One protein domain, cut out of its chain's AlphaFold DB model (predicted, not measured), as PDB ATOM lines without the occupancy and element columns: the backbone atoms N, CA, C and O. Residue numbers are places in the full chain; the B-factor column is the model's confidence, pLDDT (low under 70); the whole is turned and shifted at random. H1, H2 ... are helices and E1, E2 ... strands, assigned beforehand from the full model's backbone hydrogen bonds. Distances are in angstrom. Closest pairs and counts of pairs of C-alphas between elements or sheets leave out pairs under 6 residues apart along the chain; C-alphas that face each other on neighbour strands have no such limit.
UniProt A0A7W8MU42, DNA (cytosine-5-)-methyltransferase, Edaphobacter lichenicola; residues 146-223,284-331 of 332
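What this domain is: This is residues 146 to 223 and 284 to 331 of the 332 residues of the protein "DNA (cytosine-5-)-methyltransferase" of Edaphobacter lichenicola (UniProt A0A7W8MU42). A small two-stranded hairpin, E1 and E2, lies in the middle between two groups of helices: a helical hairpin of H5 and H6 at one end, and three short helices, H1, H2 and H3, at the other. A long looping stretch with no named element, residues 146 to 178, comes before the strands, and the short H4 lies near H1. The printed part has 126 residues, in the order E1 E2 H1 H2 H3 H4 H5 H6, with an antiparallel sheet of order E1 - E2. The class is mostly helix, though named elements hold 53 residues, under half of those printed. The whole is compact, with a radius of gyration of the C-alphas of 14.6 A and spans of 41 by 32 by 26 A.

How they stand to each other: Residues 146 to 147 pair antiparallel with residues 179 to 180 of E1, residues 179 to 181. E1 forms a hairpin with its antiparallel neighbour E2, residues 187 to 189, at 146 degrees between directions; N 180 and O 188 are 2.8 A apart and N 188 and O 180 are 2.9 A apart, both within hydrogen-bond range. Residues 188 to 189 of E2 also pair antiparallel with residues 295 to 296. H1, residues 192 to 198, touches H3, residues 217 to 223, at a shallow tilt of 16 degrees, the same way; the closest C-alphas, those of Glu 196 and Val 222, are 6.0 A apart. H2, residues 207 to 211, touches H3, with the closest C-alphas, those of Ala 209 and Arg 218, 6.8 A apart. H4, residues 286 to 289, is close to H1 but not clearly touching: the closest C-alphas, those of Asp 194 and Phe 289, are 7.9 A apart. H5, residues 299 to 310, and H6, residues 318 to 329, touch as a helical hairpin, opposite ways at a shallow tilt of 34 degrees, only just short of steep; their closest C-alphas, those of His 299 and Ile 328, are 5.7 A apart. The closest C-alphas of E2 and H6, those of Phe 187 and His 327, are 7.0 A apart. H1 and H3 are both apart from H5 and H6. Every O i to N i+4 pair is within hydrogen-bond range in H1, H3, H5 and H6; H2 has 0 of 1, but 2 of 2 O i to N i+3 pairs, and H4 is too short for an O i to N i+4 pair.

Where its parts are: E1 begins at C-alpha 179, (95.437, 53.961, 36.197). H5 is 16.3 A long and H6 17.2 A, ending at C-alpha 329, (91.948, 68.710, 26.986).

The domain as a whole: The C-alphas farthest apart, those of Ser 211 and Pro 318, are 44.2 A apart. Residues 224 to 283 are not printed, and C-alphas 223 and 284 are 20.4 A apart across the cut. Of the links that are printed whole, none is long. Mean pLDDT of the printed part is 86.6; residues 150 to 156 and 168 to 176 are under 70.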
ATOM      1  N   GLY A 146     100.782  50.470  33.870       91.56
ATOM      2  CA  GLY A 146      99.994  50.773  35.058       91.56
ATOM      3  C   GLY A 146     100.713  51.739  36.003       91.56
ATOM      4  O   GLY A 146     101.932  51.677  36.160       91.56
ATOM      5  N   PHE A 147      99.967  52.607  36.687       88.25
ATOM      6  CA  PHE A 147     100.516  53.547  37.671       88.25
ATOM      7  C   PHE A 147      99.487  53.967  38.733       88.25
ATOM      8  O   PHE A 147      98.282  53.773  38.564       88.25
ATOM      9  N   TYR A 148      99.948  54.567  39.836       85.25
ATOM     10  CA  TYR A 148      99.069  55.193  40.828       85.25
ATOM     11  C   TYR A 148      99.171  56.708  40.773       85.25
ATOM     12  O   TYR A 148     100.158  57.305  41.192       85.25
ATOM     13  N   TRP A 149      98.074  57.352  40.387       71.19
ATOM     14  CA  TRP A 149      97.986  58.811  40.381       71.19
ATOM     15  C   TRP A 149      97.909  59.428  41.791       71.19
ATOM     16  O   TRP A 149      97.969  60.650  41.942       71.19
ATOM     17  N   THR A 150      97.747  58.601  42.830       65.12
ATOM     18  CA  THR A 150      97.548  59.003  44.233       65.12
ATOM     19  C   THR A 150      98.810  58.920  45.100       65.12
ATOM     20  O   THR A 150      98.756  59.322  46.259       65.12
ATOM     21  N   GLU A 151      99.947  58.440  44.579       60.81
ATOM     22  CA  GLU A 151     101.194  58.247  45.354       60.81
ATOM     23  C   GLU A 151     101.966  59.537  45.700       60.81
ATOM     24  O   GLU A 151     102.969  59.494  46.416       60.81
ATOM     25  N   GLY A 152     101.472  60.706  45.282       58.69
ATOM     26  CA  GLY A 152     102.109  61.991  45.576       58.69
ATOM     27  C   GLY A 152     103.401  62.195  44.778       58.69
ATOM     28  O   GLY A 152     103.475  61.800  43.620       58.69
ATOM     29  N   ASN A 153     104.414  62.809  45.403       55.72
ATOM     30  CA  ASN A 153     105.693  63.163  44.759       55.72
ATOM     31  C   ASN A 153     106.821  62.152  45.049       55.72
ATOM     32  O   ASN A 153     107.963  62.376  44.659       55.72
ATOM     33  N   ARG A 154     106.530  61.065  45.779       55.69
ATOM     34  CA  ARG A 154     107.535  60.074  46.216       55.69
ATOM     35  C   ARG A 154     107.744  58.936  45.211       55.69
ATOM     36  O   ARG A 154     108.724  58.210  45.321       55.69
ATOM     37  N   GLY A 155     106.831  58.775  44.253       60.53
ATOM     38  CA  GLY A 155     106.872  57.743  43.221       60.53
ATOM     39  C   GLY A 155     105.624  57.780  42.336       60.53
ATOM     40  O   GLY A 155     104.590  58.301  42.743       60.53
ATOM     41  N   ILE A 156     105.728  57.231  41.122       58.91
ATOM     42  CA  ILE A 156     104.595  57.071  40.183       58.91
ATOM     43  C   ILE A 156     103.893  55.710  40.388       58.91
ATOM     44  O   ILE A 156     102.781  55.477  39.913       58.91
ATOM     45  N   GLY A 157     104.550  54.770  41.075       72.38
ATOM     46  CA  GLY A 157     104.077  53.393  41.172       72.38
ATOM     47  C   GLY A 157     104.085  52.675  39.819       72.38
ATOM     48  O   GLY A 157     103.251  51.809  39.592       72.38
ATOM     49  N   TRP A 158     105.004  53.043  38.919       80.44
ATOM     50  CA  TRP A 158     105.056  52.573  37.530       80.44
ATOM     51  C   TRP A 158     105.212  51.062  37.410       80.44
ATOM     52  O   TRP A 158     106.093  50.503  38.064       80.44
ATOM     53  N   ALA A 159     104.430  50.419  36.549       84.88
ATOM     54  CA  ALA A 159     104.550  49.008  36.219       84.88
ATOM     55  C   ALA A 159     104.450  48.801  34.692       84.88
ATOM     56  O   ALA A 159     103.399  49.002  34.087       84.88
ATOM     57  N   ALA A 160     105.577  48.398  34.097       87.06
ATOM     58  CA  ALA A 160     105.724  48.073  32.679       87.06
ATOM     59  C   ALA A 160     104.836  46.887  32.303       87.06
ATOM     60  O   ALA A 160     104.980  45.826  32.921       87.06
ATOM     61  N   ASN A 161     103.916  47.071  31.350       90.12
ATOM     62  CA  ASN A 161     102.955  46.055  30.907       90.12
ATOM     63  C   ASN A 161     102.320  45.258  32.067       90.12
ATOM     64  O   ASN A 161     102.028  44.066  31.975       90.12
ATOM     65  N   ALA A 162     102.129  45.929  33.202       91.25
ATOM     66  CA  ALA A 162     101.521  45.372  34.390       91.25
ATOM     67  C   ALA A 162     100.773  46.453  35.174       91.25
ATOM     68  O   ALA A 162     101.076  47.641  35.120       91.25
ATOM     69  N   ILE A 163      99.800  46.027  35.964       92.06
ATOM     70  CA  ILE A 163      99.106  46.866  36.931       92.06
ATOM     71  C   ILE A 163      99.921  46.870  38.238       92.06
ATOM     72  O   ILE A 163     100.360  45.810  38.696       92.06
ATOM     73  N   PRO A 164     100.173  48.025  38.879       90.12
ATOM     74  CA  PRO A 164     100.838  48.039  40.176       90.12
ATOM     75  C   PRO A 164      99.987  47.354  41.249       90.12
ATOM     76  O   PRO A 164      98.785  47.154  41.090       90.12
ATOM     77  N   THR A 165     100.611  47.013  42.378       89.75
ATOM     78  CA  THR A 165      99.929  46.377  43.515       89.75
ATOM     79  C   THR A 165      98.613  47.085  43.843       89.75
ATOM     80  O   THR A 165      98.612  48.267  44.175       89.75
ATOM     81  N   LEU A 166      97.493  46.361  43.786       90.06
ATOM     82  CA  LEU A 166      96.189  46.895  44.180       90.06
ATOM     83  C   LEU A 166      96.206  47.331  45.650       90.06
ATOM     84  O   LEU A 166      96.635  46.569  46.518       90.06
ATOM     85  N   LYS A 167      95.772  48.563  45.921       80.56
ATOM     86  CA  LYS A 167      95.768  49.160  47.258       80.56
ATOM     87  C   LYS A 167      94.375  49.128  47.853       80.56
ATOM     88  O   LYS A 167      93.399  49.439  47.178       80.56
ATOM     89  N   GLY A 168      94.303  48.843  49.151       66.62
ATOM     90  CA  GLY A 168      93.033  48.833  49.866       66.62
ATOM     91  C   GLY A 168      92.423  50.222  50.138       66.62
ATOM     92  O   GLY A 168      91.310  50.314  50.648       66.62
ATOM     93  N   GLY A 169      93.154  51.302  49.837       63.53
ATOM     94  CA  GLY A 169      92.780  52.689  50.117       63.53
ATOM     95  C   GLY A 169      93.984  53.631  50.067       63.53
ATOM     96  O   GLY A 169      95.120  53.198  50.259       63.53
ATOM     97  N   SER A 170      93.747  54.918  49.806       55.72
ATOM     98  CA  SER A 170      94.735  55.980  50.043       55.72
ATOM     99  C   SER A 170      94.945  56.215  51.549       55.72
ATOM    100  O   SER A 170      94.216  55.662  52.375       55.72
ATOM    101  N   ALA A 171      95.899  57.073  51.932       44.44
ATOM    102  CA  ALA A 171      96.091  57.495  53.329       44.44
ATOM    103  C   ALA A 171      94.809  58.069  53.983       44.44
ATOM    104  O   ALA A 171      94.679  58.044  55.203       44.44
ATOM    105  N   TRP A 172      93.849  58.522  53.167       45.12
ATOM    106  CA  TRP A 172      92.542  59.056  53.569       45.12
ATOM    107  C   TRP A 172      91.401  58.028  53.481       45.12
ATOM    108  O   TRP A 172      90.232  58.383  53.586       45.12
ATOM    109  N   GLY A 173      91.717  56.751  53.244       50.25
ATOM    110  CA  GLY A 173      90.739  55.663  53.235       50.25
ATOM    111  C   GLY A 173      89.862  55.580  51.984       50.25
ATOM    112  O   GLY A 173      88.959  54.750  51.960       50.25
ATOM    113  N   ILE A 174      90.124  56.383  50.945       53.56
ATOM    114  CA  ILE A 174      89.403  56.304  49.665       53.56
ATOM    115  C   ILE A 174      90.065  55.219  48.805       53.56
ATOM    116  O   ILE A 174      91.228  55.390  48.424       53.56
ATOM    117  N   PRO A 175      89.375  54.110  48.488       60.41
ATOM    118  CA  PRO A 175      89.870  53.119  47.544       60.41
ATOM    119  C   PRO A 175      89.973  53.756  46.159       60.41
ATOM    120  O   PRO A 175      88.975  54.210  45.603       60.41
ATOM    121  N   SER A 176      91.187  53.839  45.619       69.06
ATOM    122  CA  SER A 176      91.423  54.297  44.252       69.06
ATOM    123  C   SER A 176      91.904  53.117  43.427       69.06
ATOM    124  O   SER A 176      92.896  52.485  43.802       69.06
ATOM    125  N   ALA A 177      91.238  52.858  42.304       84.50
ATOM    126  CA  ALA A 177      91.786  52.000  41.263       84.50
ATOM    127  C   ALA A 177      93.201  52.484  40.867       84.50
ATOM    128  O   ALA A 177      93.550  53.636  41.122       84.50
ATOM    129  N   PRO A 178      94.054  51.639  40.282       90.12
ATOM    130  CA  PRO A 178      95.222  52.105  39.543       90.12
ATOM    131  C   PRO A 178      94.789  52.682  38.189       90.12
ATOM    132  O   PRO A 178      93.678  52.427  37.722       90.12
ATOM    133  N   ALA A 179      95.643  53.489  37.564       92.38
ATOM    134  CA  ALA A 179      95.437  53.961  36.197       92.38
ATOM    135  C   ALA A 179      96.317  53.163  35.240       92.38
ATOM    136  O   ALA A 179      97.316  52.568  35.648       92.38
ATOM    137  N   ILE A 180      95.931  53.162  33.972       94.19
ATOM    138  CA  ILE A 180      96.624  52.500  32.875       94.19
ATOM    139  C   ILE A 180      96.787  53.532  31.764       94.19
ATOM    140  O   ILE A 180      95.814  54.175  31.368       94.19
ATOM    141  N   TRP A 181      98.017  53.702  31.291       93.94
ATOM    142  CA  TRP A 181      98.325  54.395  30.048       93.94
ATOM    143  C   TRP A 181      98.412  53.361  28.930       93.94
ATOM    144  O   TRP A 181      99.236  52.452  29.022       93.94
ATOM    145  N   LEU A 182      97.541  53.470  27.929       93.62
ATOM    146  CA  LEU A 182      97.407  52.510  26.829       93.62
ATOM    147  C   LEU A 182      98.188  52.953  25.574       93.62
ATOM    148  O   LEU A 182      98.552  54.132  25.472       93.62
ATOM    149  N   PRO A 183      98.480  52.039  24.620       92.62
ATOM    150  CA  PRO A 183      99.231  52.372  23.404       92.62
ATOM    151  C   PRO A 183      98.571  53.428  22.519       92.62
ATOM    152  O   PRO A 183      99.269  54.212  21.886       92.62
ATOM    153  N   ASP A 184      97.240  53.519  22.547       92.44
ATOM    154  CA  ASP A 184      96.456  54.575  21.890       92.44
ATOM    155  C   ASP A 184      96.562  55.952  22.587       92.44
ATOM    156  O   ASP A 184      95.868  56.911  22.235       92.44
ATOM    157  N   HIS A 185      97.433  56.055  23.595       92.31
ATOM    158  CA  HIS A 185      97.680  57.220  24.436       92.31
ATOM    159  C   HIS A 185      96.514  57.640  25.339       92.31
ATOM    160  O   HIS A 185      96.547  58.737  25.910       92.31
ATOM    161  N   SER A 186      95.509  56.784  25.515       92.62
ATOM    162  CA  SER A 186      94.437  57.013  26.477       92.62
ATOM    163  C   SER A 186      94.864  56.682  27.912       92.62
ATOM    164  O   SER A 186      95.796  55.911  28.164       92.62
ATOM    165  N   PHE A 187      94.173  57.303  28.872       94.56
ATOM    166  CA  PHE A 187      94.327  57.027  30.296       94.56
ATOM    167  C   PHE A 187      93.027  56.477  30.843       94.56
ATOM    168  O   PHE A 187      91.999  57.158  30.821       94.56
ATOM    169  N   VAL A 188      93.085  55.264  31.377       94.38
ATOM    170  CA  VAL A 188      91.910  54.553  31.873       94.38
ATOM    171  C   VAL A 188      92.146  53.974  33.263       94.38
ATOM    172  O   VAL A 188      93.265  53.931  33.766       94.38
ATOM    173  N   THR A 189      91.072  53.532  33.900       93.75
ATOM    174  CA  THR A 189      91.066  52.757  35.139       93.75
ATOM    175  C   THR A 189      90.403  51.411  34.850       93.75
ATOM    176  O   THR A 189      89.389  51.391  34.145       93.75
ATOM    177  N   PRO A 190      90.959  50.288  35.340       94.75
ATOM    178  CA  PRO A 190      90.352  48.986  35.117       94.75
ATOM    179  C   PRO A 190      89.020  48.879  35.865       94.75
ATOM    180  O   PRO A 190      88.835  49.491  36.924       94.75
ATOM    181  N   ASP A 191      88.109  48.063  35.343       95.12
ATOM    182  CA  ASP A 191      86.894  47.684  36.059       95.12
ATOM    183  C   ASP A 191      87.251  46.855  37.311       95.12
ATOM    184  O   ASP A 191      88.252  46.130  37.351       95.12
ATOM    185  N   ILE A 192      86.417  46.931  38.350       94.88
ATOM    186  CA  ILE A 192      86.606  46.146  39.579       94.88
ATOM    187  C   ILE A 192      86.645  44.635  39.302       94.88
ATOM    188  O   ILE A 192      87.379  43.911  39.973       94.88
ATOM    189  N   ARG A 193      85.927  44.154  38.283       97.06
ATOM    190  CA  ARG A 193      85.915  42.743  37.877       97.06
ATOM    191  C   ARG A 193      87.236  42.304  37.250       97.06
ATOM    192  O   ARG A 193      87.657  41.165  37.441       97.06
ATOM    193  N   ASP A 194      87.947  43.199  36.563       96.94
ATOM    194  CA  ASP A 194      89.320  42.923  36.125       96.94
ATOM    195  C   ASP A 194      90.280  42.885  37.316       96.94
ATOM    196  O   ASP A 194      91.161  42.029  37.378       96.94
ATOM    197  N   ALA A 195      90.074  43.747  38.314       95.56
ATOM    198  CA  ALA A 195      90.857  43.722  39.545       95.56
ATOM    199  C   ALA A 195      90.643  42.428  40.360       95.56
ATOM    200  O   ALA A 195      91.613  41.851  40.854       95.56
ATOM    201  N   GLU A 196      89.405  41.933  40.458       97.06
ATOM    202  CA  GLU A 196      89.078  40.620  41.036       97.06
ATOM    203  C   GLU A 196      89.813  39.492  40.303       97.06
ATOM    204  O   GLU A 196      90.467  38.659  40.938       97.06
ATOM    205  N   ARG A 197      89.797  39.518  38.965       96.75
ATOM    206  CA  ARG A 197      90.518  38.549  38.129       96.75
ATOM    207  C   ARG A 197      92.030  38.602  38.330       96.75
ATOM    208  O   ARG A 197      92.664  37.549  38.308       96.75
ATOM    209  N   LEU A 198      92.624  39.780  38.556       95.56
ATOM    210  CA  LEU A 198      94.056  39.886  38.883       95.56
ATOM    211  C   LEU A 198      94.403  39.168  40.191       95.56
ATOM    212  O   LEU A 198      95.517  38.675  40.327       95.56
ATOM    213  N   GLN A 199      93.468  39.097  41.143       96.38
ATOM    214  CA  GLN A 199      93.638  38.310  42.367       96.38
ATOM    215  C   GLN A 199      93.235  36.839  42.200       96.38
ATOM    216  O   GLN A 199      93.455  36.052  43.114       96.38
ATOM    217  N   GLY A 200      92.715  36.438  41.036       96.00
ATOM    218  CA  GLY A 200      92.285  35.069  40.744       96.00
ATOM    219  C   GLY A 200      90.827  34.766  41.101       96.00
ATOM    220  O   GLY A 200      90.418  33.611  41.025       96.00
ATOM    221  N   PHE A 201      90.030  35.776  41.454       97.06
ATOM    222  CA  PHE A 201      88.605  35.600  41.718       97.06
ATOM    223  C   PHE A 201      87.773  35.617  40.429       97.06
ATOM    224  O   PHE A 201      88.161  36.197  39.411       97.06
ATOM    225  N   LYS A 202      86.585  35.003  40.489       96.12
ATOM    226  CA  LYS A 202      85.551  35.178  39.461       96.12
ATOM    227  C   LYS A 202      85.050  36.625  39.478       96.12
ATOM    228  O   LYS A 202      85.086  37.284  40.516       96.12
ATOM    229  N   ALA A 203      84.565  37.104  38.337       96.50
ATOM    230  CA  ALA A 203      83.929  38.411  38.275       96.50
ATOM    231  C   ALA A 203      82.729  38.477  39.231       96.50
ATOM    232  O   ALA A 203      81.980  37.508  39.362       96.50
ATOM    233  N   ASP A 204      82.579  39.618  39.893       96.81
ATOM    234  CA  ASP A 204      81.587  39.897  40.927       96.81
ATOM    235  C   ASP A 204      81.706  39.062  42.208       96.81
ATOM    236  O   ASP A 204      80.810  39.089  43.051       96.81
ATOM    237  N   TRP A 205      82.854  38.417  42.440       96.25
ATOM    238  CA  TRP A 205      83.129  37.714  43.697       96.25
ATOM    239  C   TRP A 205      82.964  38.603  44.936       96.25
ATOM    240  O   TRP A 205      82.483  38.149  45.971       96.25
ATOM    241  N   THR A 206      83.332  39.883  44.839       95.81
ATOM    242  CA  THR A 206      83.211  40.841  45.949       95.81
ATOM    243  C   THR A 206      81.892  41.619  45.949       95.81
ATOM    244  O   THR A 206      81.660  42.407  46.864       95.81
ATOM    245  N   LYS A 207      81.001  41.395  44.973       96.62
ATOM    246  CA  LYS A 207      79.713  42.102  44.849       96.62
ATOM    247  C   LYS A 207      78.803  41.981  46.080       96.62
ATOM    248  O   LYS A 207      78.187  42.985  46.425       96.62
ATOM    249  N   PRO A 208      78.742  40.847  46.814       95.88
ATOM    250  CA  PRO A 208      77.934  40.773  48.034       95.88
ATOM    251  C   PRO A 208      78.286  41.834  49.088       95.88
ATOM    252  O   PRO A 208      77.410  42.243  49.847       95.88
ATOM    253  N   ALA A 209      79.526  42.345  49.112       93.31
ATOM    254  CA  ALA A 209      79.932  43.410  50.034       93.31
ATOM    255  C   ALA A 209      79.182  44.736  49.813       93.31
ATOM    256  O   ALA A 209      79.157  45.572  50.714       93.31
ATOM    257  N   GLU A 210      78.555  44.934  48.650       94.50
ATOM    258  CA  GLU A 210      77.734  46.116  48.361       94.50
ATOM    259  C   GLU A 210      76.433  46.147  49.181       94.50
ATOM    260  O   GLU A 210      75.854  47.211  49.367       94.50
ATOM    261  N   SER A 211      76.001  45.005  49.729       95.81
ATOM    262  CA  SER A 211      74.837  44.941  50.628       95.81
ATOM    263  C   SER A 211      75.101  45.548  52.012       95.81
ATOM    264  O   SER A 211      74.164  45.935  52.703       95.81
ATOM    265  N   VAL A 212      76.372  45.651  52.413       92.50
ATOM    266  CA  VAL A 212      76.798  46.106  53.751       92.50
ATOM    267  C   VAL A 212      77.793  47.270  53.703       92.50
ATOM    268  O   VAL A 212      78.223  47.781  54.736       92.50
ATOM    269  N   SER A 213      78.205  47.704  52.509       91.12
ATOM    270  CA  SER A 213      79.146  48.807  52.318       91.12
ATOM    271  C   SER A 213      78.978  49.472  50.952       91.12
ATOM    272  O   SER A 213      78.320  48.960  50.056       91.12
ATOM    273  N   ARG A 214      79.614  50.633  50.758       90.06
ATOM    274  CA  ARG A 214      79.585  51.341  49.466       90.06
ATOM    275  C   ARG A 214      80.311  50.523  48.384       90.06
ATOM    276  O   ARG A 214      81.332  49.918  48.709       90.06
ATOM    277  N   PRO A 215      79.928  50.610  47.092       88.75
ATOM    278  CA  PRO A 215      80.567  49.843  46.011       88.75
ATOM    279  C   PRO A 215      82.095  49.958  45.942       88.75
ATOM    280  O   PRO A 215      82.800  48.979  45.703       88.75
ATOM    281  N   GLY A 216      82.640  51.141  46.249       86.38
ATOM    282  CA  GLY A 216      84.089  51.359  46.314       86.38
ATOM    283  C   GLY A 216      84.822  50.463  47.324       86.38
ATOM    284  O   GLY A 216      86.012  50.215  47.153       86.38
ATOM    285  N   HIS A 217      84.134  49.926  48.338       89.19
ATOM    286  CA  HIS A 217      84.704  49.006  49.325       89.19
ATOM    287  C   HIS A 217      85.251  47.719  48.690       89.19
ATOM    288  O   HIS A 217      86.202  47.137  49.204       89.19
ATOM    289  N   ARG A 218      84.732  47.311  47.529       92.62
ATOM    290  CA  ARG A 218      85.235  46.149  46.783       92.62
ATOM    291  C   ARG A 218      86.720  46.265  46.441       92.62
ATOM    292  O   ARG A 218      87.466  45.306  46.612       92.62
ATOM    293  N   TRP A 219      87.191  47.462  46.083       91.50
ATOM    294  CA  TRP A 219      88.620  47.720  45.859       91.50
ATOM    295  C   TRP A 219      89.463  47.467  47.110       91.50
ATOM    296  O   TRP A 219      90.598  47.001  47.004       91.50
ATOM    297  N   ARG A 220      88.903  47.721  48.302       89.31
ATOM    298  CA  ARG A 220      89.566  47.413  49.572       89.31
ATOM    299  C   ARG A 220      89.751  45.915  49.772       89.31
ATOM    300  O   ARG A 220      90.840  45.495  50.159       89.31
ATOM    301  N   LEU A 221      88.717  45.131  49.475       92.12
ATOM    302  CA  LEU A 221      88.758  43.671  49.565       92.12
ATOM    303  C   LEU A 221      89.796  43.092  48.599       92.12
ATOM    304  O   LEU A 221      90.681  42.351  49.017       92.12
ATOM    305  N   VAL A 222      89.756  43.505  47.330       93.69
ATOM    306  CA  VAL A 222      90.689  43.026  46.301       93.69
ATOM    307  C   VAL A 222      92.132  43.466  46.587       93.69
ATOM    308  O   VAL A 222      93.061  42.679  46.425       93.69
ATOM    309  N   GLY A 223      92.359  44.702  47.043       91.50
ATOM    310  CA  GLY A 223      93.708  45.189  47.360       91.50
ATOM    311  C   GLY A 223      94.386  44.423  48.505       91.50
ATOM    312  O   GLY A 223      95.598  44.165  48.458       91.50
ATOM    313  N   VAL A 284     100.406  37.550  30.030       87.12
ATOM    314  CA  VAL A 284      99.625  38.308  29.047       87.12
ATOM    315  C   VAL A 284      99.898  39.803  29.219       87.12
ATOM    316  O   VAL A 284     100.354  40.215  30.290       87.12
ATOM    317  N   SER A 285      99.641  40.612  28.189       89.75
ATOM    318  CA  SER A 285      99.677  42.071  28.326       89.75
ATOM    319  C   SER A 285      98.503  42.575  29.169       89.75
ATOM    320  O   SER A 285      97.501  41.872  29.329       89.75
ATOM    321  N   ILE A 286      98.599  43.803  29.698       91.50
ATOM    322  CA  ILE A 286      97.447  44.444  30.361       91.50
ATOM    323  C   ILE A 286      96.261  44.508  29.390       91.50
ATOM    324  O   ILE A 286      95.151  44.153  29.771       91.50
ATOM    325  N   GLU A 287      96.501  44.919  28.144       90.69
ATOM    326  CA  GLU A 287      95.465  45.079  27.117       90.69
ATOM    327  C   GLU A 287      94.699  43.787  26.860       90.69
ATOM    328  O   GLU A 287      93.479  43.767  26.976       90.69
ATOM    329  N   SER A 288      95.408  42.683  26.604       91.94
ATOM    330  CA  SER A 288      94.775  41.373  26.407       91.94
ATOM    331  C   SER A 288      94.135  40.832  27.687       91.94
ATOM    332  O   SER A 288      93.299  39.928  27.634       91.94
ATOM    333  N   PHE A 289      94.554  41.325  28.856       94.19
ATOM    334  CA  PHE A 289      93.998  40.887  30.126       94.19
ATOM    335  C   PHE A 289      92.660  41.546  30.435       94.19
ATOM    336  O   PHE A 289      91.794  40.844  30.963       94.19
ATOM    337  N   LEU A 290      92.491  42.845  30.165       94.06
ATOM    338  CA  LEU A 290      91.246  43.569  30.435       94.06
ATOM    339  C   LEU A 290      90.093  42.935  29.649       94.06
ATOM    340  O   LEU A 290      90.176  42.756  28.438       94.06
ATOM    341  N   ARG A 291      89.023  42.549  30.350       95.75
ATOM    342  CA  ARG A 291      87.819  41.963  29.729       95.75
ATOM    343  C   ARG A 291      86.598  42.856  29.847       95.75
ATOM    344  O   ARG A 291      85.632  42.648  29.122       95.75
ATOM    345  N   TYR A 292      86.618  43.790  30.786       96.38
ATOM    346  CA  TYR A 292      85.518  44.702  31.029       96.38
ATOM    347  C   TYR A 292      85.916  46.098  30.574       96.38
ATOM    348  O   TYR A 292      87.087  46.471  30.635       96.38
ATOM    349  N   GLU A 293      84.931  46.857  30.101       94.31
ATOM    350  CA  GLU A 293      85.163  48.188  29.554       94.31
ATOM    351  C   GLU A 293      85.828  49.095  30.604       94.31
ATOM    352  O   GLU A 293      85.254  49.341  31.675       94.31
ATOM    353  N   PRO A 294      87.057  49.573  30.344       93.69
ATOM    354  CA  PRO A 294      87.762  50.404  31.294       93.69
ATOM    355  C   PRO A 294      87.192  51.826  31.259       93.69
ATOM    356  O   PRO A 294      86.757  52.330  30.227       93.69
ATOM    357  N   ARG A 295      87.216  52.515  32.400       92.75
ATOM    358  CA  ARG A 295      86.694  53.888  32.490       92.75
ATOM    359  C   ARG A 295      87.810  54.885  32.273       92.75
ATOM    360  O   ARG A 295      88.844  54.769  32.932       92.75
ATOM    361  N   PHE A 296      87.587  55.905  31.448       94.44
ATOM    362  CA  PHE A 296      88.547  56.999  31.314       94.44
ATOM    363  C   PHE A 296      88.896  57.609  32.673       94.44
ATOM    364  O   PHE A 296      88.038  57.832  33.534       94.44
ATOM    365  N   LEU A 297      90.180  57.905  32.859       92.38
ATOM    366  CA  LEU A 297      90.657  58.618  34.028       92.38
ATOM    367  C   LEU A 297      89.989  59.998  34.061       92.38
ATOM    368  O   LEU A 297      90.126  60.776  33.121       92.38
ATOM    369  N   SER A 298      89.255  60.304  35.131       91.31
ATOM    370  CA  SER A 298      88.497  61.562  35.211       91.31
ATOM    371  C   SER A 298      89.389  62.801  35.059       91.31
ATOM    372  O   SER A 298      90.535  62.795  35.518       91.31
ATOM    373  N   HIS A 299      88.829  63.897  34.530       91.88
ATOM    374  CA  HIS A 299      89.511  65.194  34.445       91.88
ATOM    375  C   HIS A 299      90.149  65.602  35.783       91.88
ATOM    376  O   HIS A 299      91.332  65.919  35.841       91.88
ATOM    377  N   ARG A 300      89.405  65.512  36.897       89.31
ATOM    378  CA  ARG A 300      89.917  65.863  38.233       89.31
ATOM    379  C   ARG A 300      91.126  65.012  38.640       89.31
ATOM    380  O   ARG A 300      92.081  65.546  39.202       89.31
ATOM    381  N   ALA A 301      91.087  63.704  38.379       87.88
ATOM    382  CA  ALA A 301      92.189  62.800  38.710       87.88
ATOM    383  C   ALA A 301      93.421  63.064  37.834       87.88
ATOM    384  O   ALA A 301      94.524  63.178  38.370       87.88
ATOM    385  N   ALA A 302      93.224  63.210  36.521       91.25
ATOM    386  CA  ALA A 302      94.285  63.479  35.557       91.25
ATOM    387  C   ALA A 302      94.956  64.839  35.811       91.25
ATOM    388  O   ALA A 302      96.176  64.894  35.951       91.25
ATOM    389  N   SER A 303      94.173  65.910  35.970       90.75
ATOM    390  CA  SER A 303      94.685  67.261  36.234       90.75
ATOM    391  C   SER A 303      95.417  67.335  37.571       90.75
ATOM    392  O   SER A 303      96.544  67.818  37.630       90.75
ATOM    393  N   GLY A 304      94.840  66.769  38.638       88.12
ATOM    394  CA  GLY A 304      95.506  66.735  39.940       88.12
ATOM    395  C   GLY A 304      96.813  65.934  39.921       88.12
ATOM    396  O   GLY A 304      97.744  66.266  40.651       88.12
ATOM    397  N   PHE A 305      96.892  64.881  39.107       87.38
ATOM    398  CA  PHE A 305      98.121  64.116  38.930       87.38
ATOM    399  C   PHE A 305      99.166  64.868  38.111       87.38
ATOM    400  O   PHE A 305     100.310  64.920  38.546       87.38
ATOM    401  N   LEU A 306      98.778  65.497  36.997       89.31
ATOM    402  CA  LEU A 306      99.679  66.305  36.176       89.31
ATOM    403  C   LEU A 306     100.327  67.425  36.999       89.31
ATOM    404  O   LEU A 306     101.547  67.536  36.992       89.31
ATOM    405  N   SER A 307      99.544  68.179  37.780       88.00
ATOM    406  CA  SER A 307     100.087  69.252  38.624       88.00
ATOM    407  C   SER A 307     101.122  68.739  39.628       88.00
ATOM    408  O   SER A 307     102.132  69.395  39.854       88.00
ATOM    409  N   ARG A 308     100.903  67.554  40.219       86.25
ATOM    410  CA  ARG A 308     101.889  66.918  41.110       86.25
ATOM    411  C   ARG A 308     103.124  66.448  40.352       86.25
ATOM    412  O   ARG A 308     104.232  66.626  40.838       86.25
ATOM    413  N   LEU A 309     102.925  65.853  39.180       84.88
ATOM    414  CA  LEU A 309     103.992  65.328  38.338       84.88
ATOM    415  C   LEU A 309     104.953  66.443  37.899       84.88
ATOM    416  O   LEU A 309     106.163  66.254  37.973       84.88
ATOM    417  N   GLU A 310     104.422  67.603  37.510       86.06
ATOM    418  CA  GLU A 310     105.193  68.762  37.034       86.06
ATOM    419  C   GLU A 310     106.053  69.412  38.126       86.06
ATOM    420  O   GLU A 310     107.147  69.881  37.832       86.06
ATOM    421  N   VAL A 311     105.602  69.394  39.384       85.00
ATOM    422  CA  VAL A 311     106.384  69.906  40.529       85.00
ATOM    423  C   VAL A 311     107.231  68.827  41.211       85.00
ATOM    424  O   VAL A 311     107.888  69.089  42.219       85.00
ATOM    425  N   SER A 312     107.193  67.591  40.710       80.44
ATOM    426  CA  SER A 312     107.957  66.471  41.262       80.44
ATOM    427  C   SER A 312     109.273  66.261  40.511       80.44
ATOM    428  O   SER A 312     109.356  66.487  39.309       80.44
ATOM    429  N   GLY A 313     110.288  65.725  41.193       76.31
ATOM    430  CA  GLY A 313     111.520  65.233  40.555       76.31
ATOM    431  C   GLY A 313     111.384  63.832  39.938       76.31
ATOM    432  O   GLY A 313     112.388  63.140  39.763       76.31
ATOM    433  N   LEU A 314     110.157  63.357  39.694       79.50
ATOM    434  CA  LEU A 314     109.910  62.000  39.207       79.50
ATOM    435  C   LEU A 314     110.288  61.888  37.728       79.50
ATOM    436  O   LEU A 314     109.962  62.754  36.923       79.50
ATOM    437  N   ARG A 315     110.948  60.788  37.354       79.44
ATOM    438  CA  ARG A 315     111.271  60.486  35.953       79.44
ATOM    439  C   ARG A 315     110.083  59.808  35.271       79.44
ATOM    440  O   ARG A 315     109.522  58.860  35.815       79.44
ATOM    441  N   TYR A 316     109.736  60.272  34.074       83.44
ATOM    442  CA  TYR A 316     108.680  59.713  33.230       83.44
ATOM    443  C   TYR A 316     108.980  59.977  31.743       83.44
ATOM    444  O   TYR A 316     109.712  60.918  31.429       83.44
ATOM    445  N   PRO A 317     108.424  59.179  30.811       84.69
ATOM    446  CA  PRO A 317     108.603  59.411  29.380       84.69
ATOM    447  C   PRO A 317     108.012  60.764  28.941       84.69
ATOM    448  O   PRO A 317     106.877  61.070  29.316       84.69
ATOM    449  N   PRO A 318     108.674  61.546  28.066       87.31
ATOM    450  CA  PRO A 318     108.089  62.776  27.517       87.31
ATOM    451  C   PRO A 318     106.728  62.552  26.834       87.31
ATOM    452  O   PRO A 318     105.807  63.365  26.967       87.31
ATOM    453  N   ALA A 319     106.569  61.407  26.159       90.44
ATOM    454  CA  ALA A 319     105.316  60.999  25.526       90.44
ATOM    455  C   ALA A 319     104.163  60.837  26.534       90.44
ATOM    456  O   ALA A 319     103.027  61.185  26.214       90.44
ATOM    457  N   PHE A 320     104.451  60.397  27.763       91.06
ATOM    458  CA  PHE A 320     103.454  60.238  28.824       91.06
ATOM    459  C   PHE A 320     102.837  61.582  29.218       91.06
ATOM    460  O   PHE A 320     101.617  61.727  29.232       91.06
ATOM    461  N   ALA A 321     103.667  62.597  29.478       89.69
ATOM    462  CA  ALA A 321     103.175  63.925  29.850       89.69
ATOM    463  C   ALA A 321     102.414  64.603  28.702       89.69
ATOM    464  O   ALA A 321     101.379  65.233  28.932       89.69
ATOM    465  N   LYS A 322     102.881  64.444  27.455       93.00
ATOM    466  CA  LYS A 322     102.163  64.928  26.264       93.00
ATOM    467  C   LYS A 322     100.780  64.279  26.153       93.00
ATOM    468  O   LYS A 322      99.790  64.989  25.972       93.00
ATOM    469  N   ALA A 323     100.710  62.956  26.303       94.50
ATOM    470  CA  ALA A 323      99.459  62.210  26.285       94.50
ATOM    471  C   ALA A 323      98.525  62.650  27.423       94.50
ATOM    472  O   ALA A 323      97.353  62.917  27.176       94.50
ATOM    473  N   LEU A 324      99.038  62.810  28.648       93.25
ATOM    474  CA  LEU A 324      98.239  63.205  29.813       93.25
ATOM    475  C   LEU A 324      97.626  64.603  29.641       93.25
ATOM    476  O   LEU A 324      96.446  64.803  29.928       93.25
ATOM    477  N   ARG A 325      98.390  65.562  29.101       94.44
ATOM    478  CA  ARG A 325      97.872  66.896  28.748       94.44
ATOM    479  C   ARG A 325      96.797  66.826  27.663       94.44
ATOM    480  O   ARG A 325      95.796  67.530  27.764       94.44
ATOM    481  N   SER A 326      96.990  65.986  26.643       94.56
ATOM    482  CA  SER A 326      95.992  65.760  25.588       94.56
ATOM    483  C   SER A 326      94.699  65.170  26.159       94.56
ATOM    484  O   SER A 326      93.616  65.679  25.890       94.56
ATOM    485  N   HIS A 327      94.815  64.165  27.031       93.94
ATOM    486  CA  HIS A 327      93.691  63.543  27.733       93.94
ATOM    487  C   HIS A 327      92.869  64.559  28.529       93.94
ATOM    488  O   HIS A 327      91.652  64.581  28.410       93.94
ATOM    489  N   ILE A 328      93.523  65.452  29.277       93.38
ATOM    490  CA  ILE A 328      92.855  66.520  30.041       93.38
ATOM    491  C   ILE A 328      92.070  67.467  29.123       93.38
ATOM    492  O   ILE A 328      90.960  67.868  29.469       93.38
ATOM    493  N   ARG A 329      92.612  67.809  27.945       92.62
ATOM    494  CA  ARG A 329      91.948  68.710  26.986       92.62
ATOM    495  C   ARG A 329      90.662  68.130  26.399       92.62
ATOM    496  O   ARG A 329      89.797  68.916  26.052       92.62
ATOM    497  N   LYS A 330      90.513  66.801  26.329       88.62
ATOM    498  CA  LYS A 330      89.297  66.139  25.815       88.62
ATOM    499  C   LYS A 330      88.054  66.336  26.702       88.62
ATOM    500  O   LYS A 330      86.963  65.998  26.272       88.62
ATOM    501  N   PHE A 331      88.221  66.831  27.933       81.19
ATOM    502  CA  PHE A 331      87.124  67.109  28.873       81.19
ATOM    503  C   PHE A 331      86.720  68.593  28.930       81.19
ATOM    504  O   PHE A 331      85.903  68.951  29.778       81.19
TER     505      PHE A 331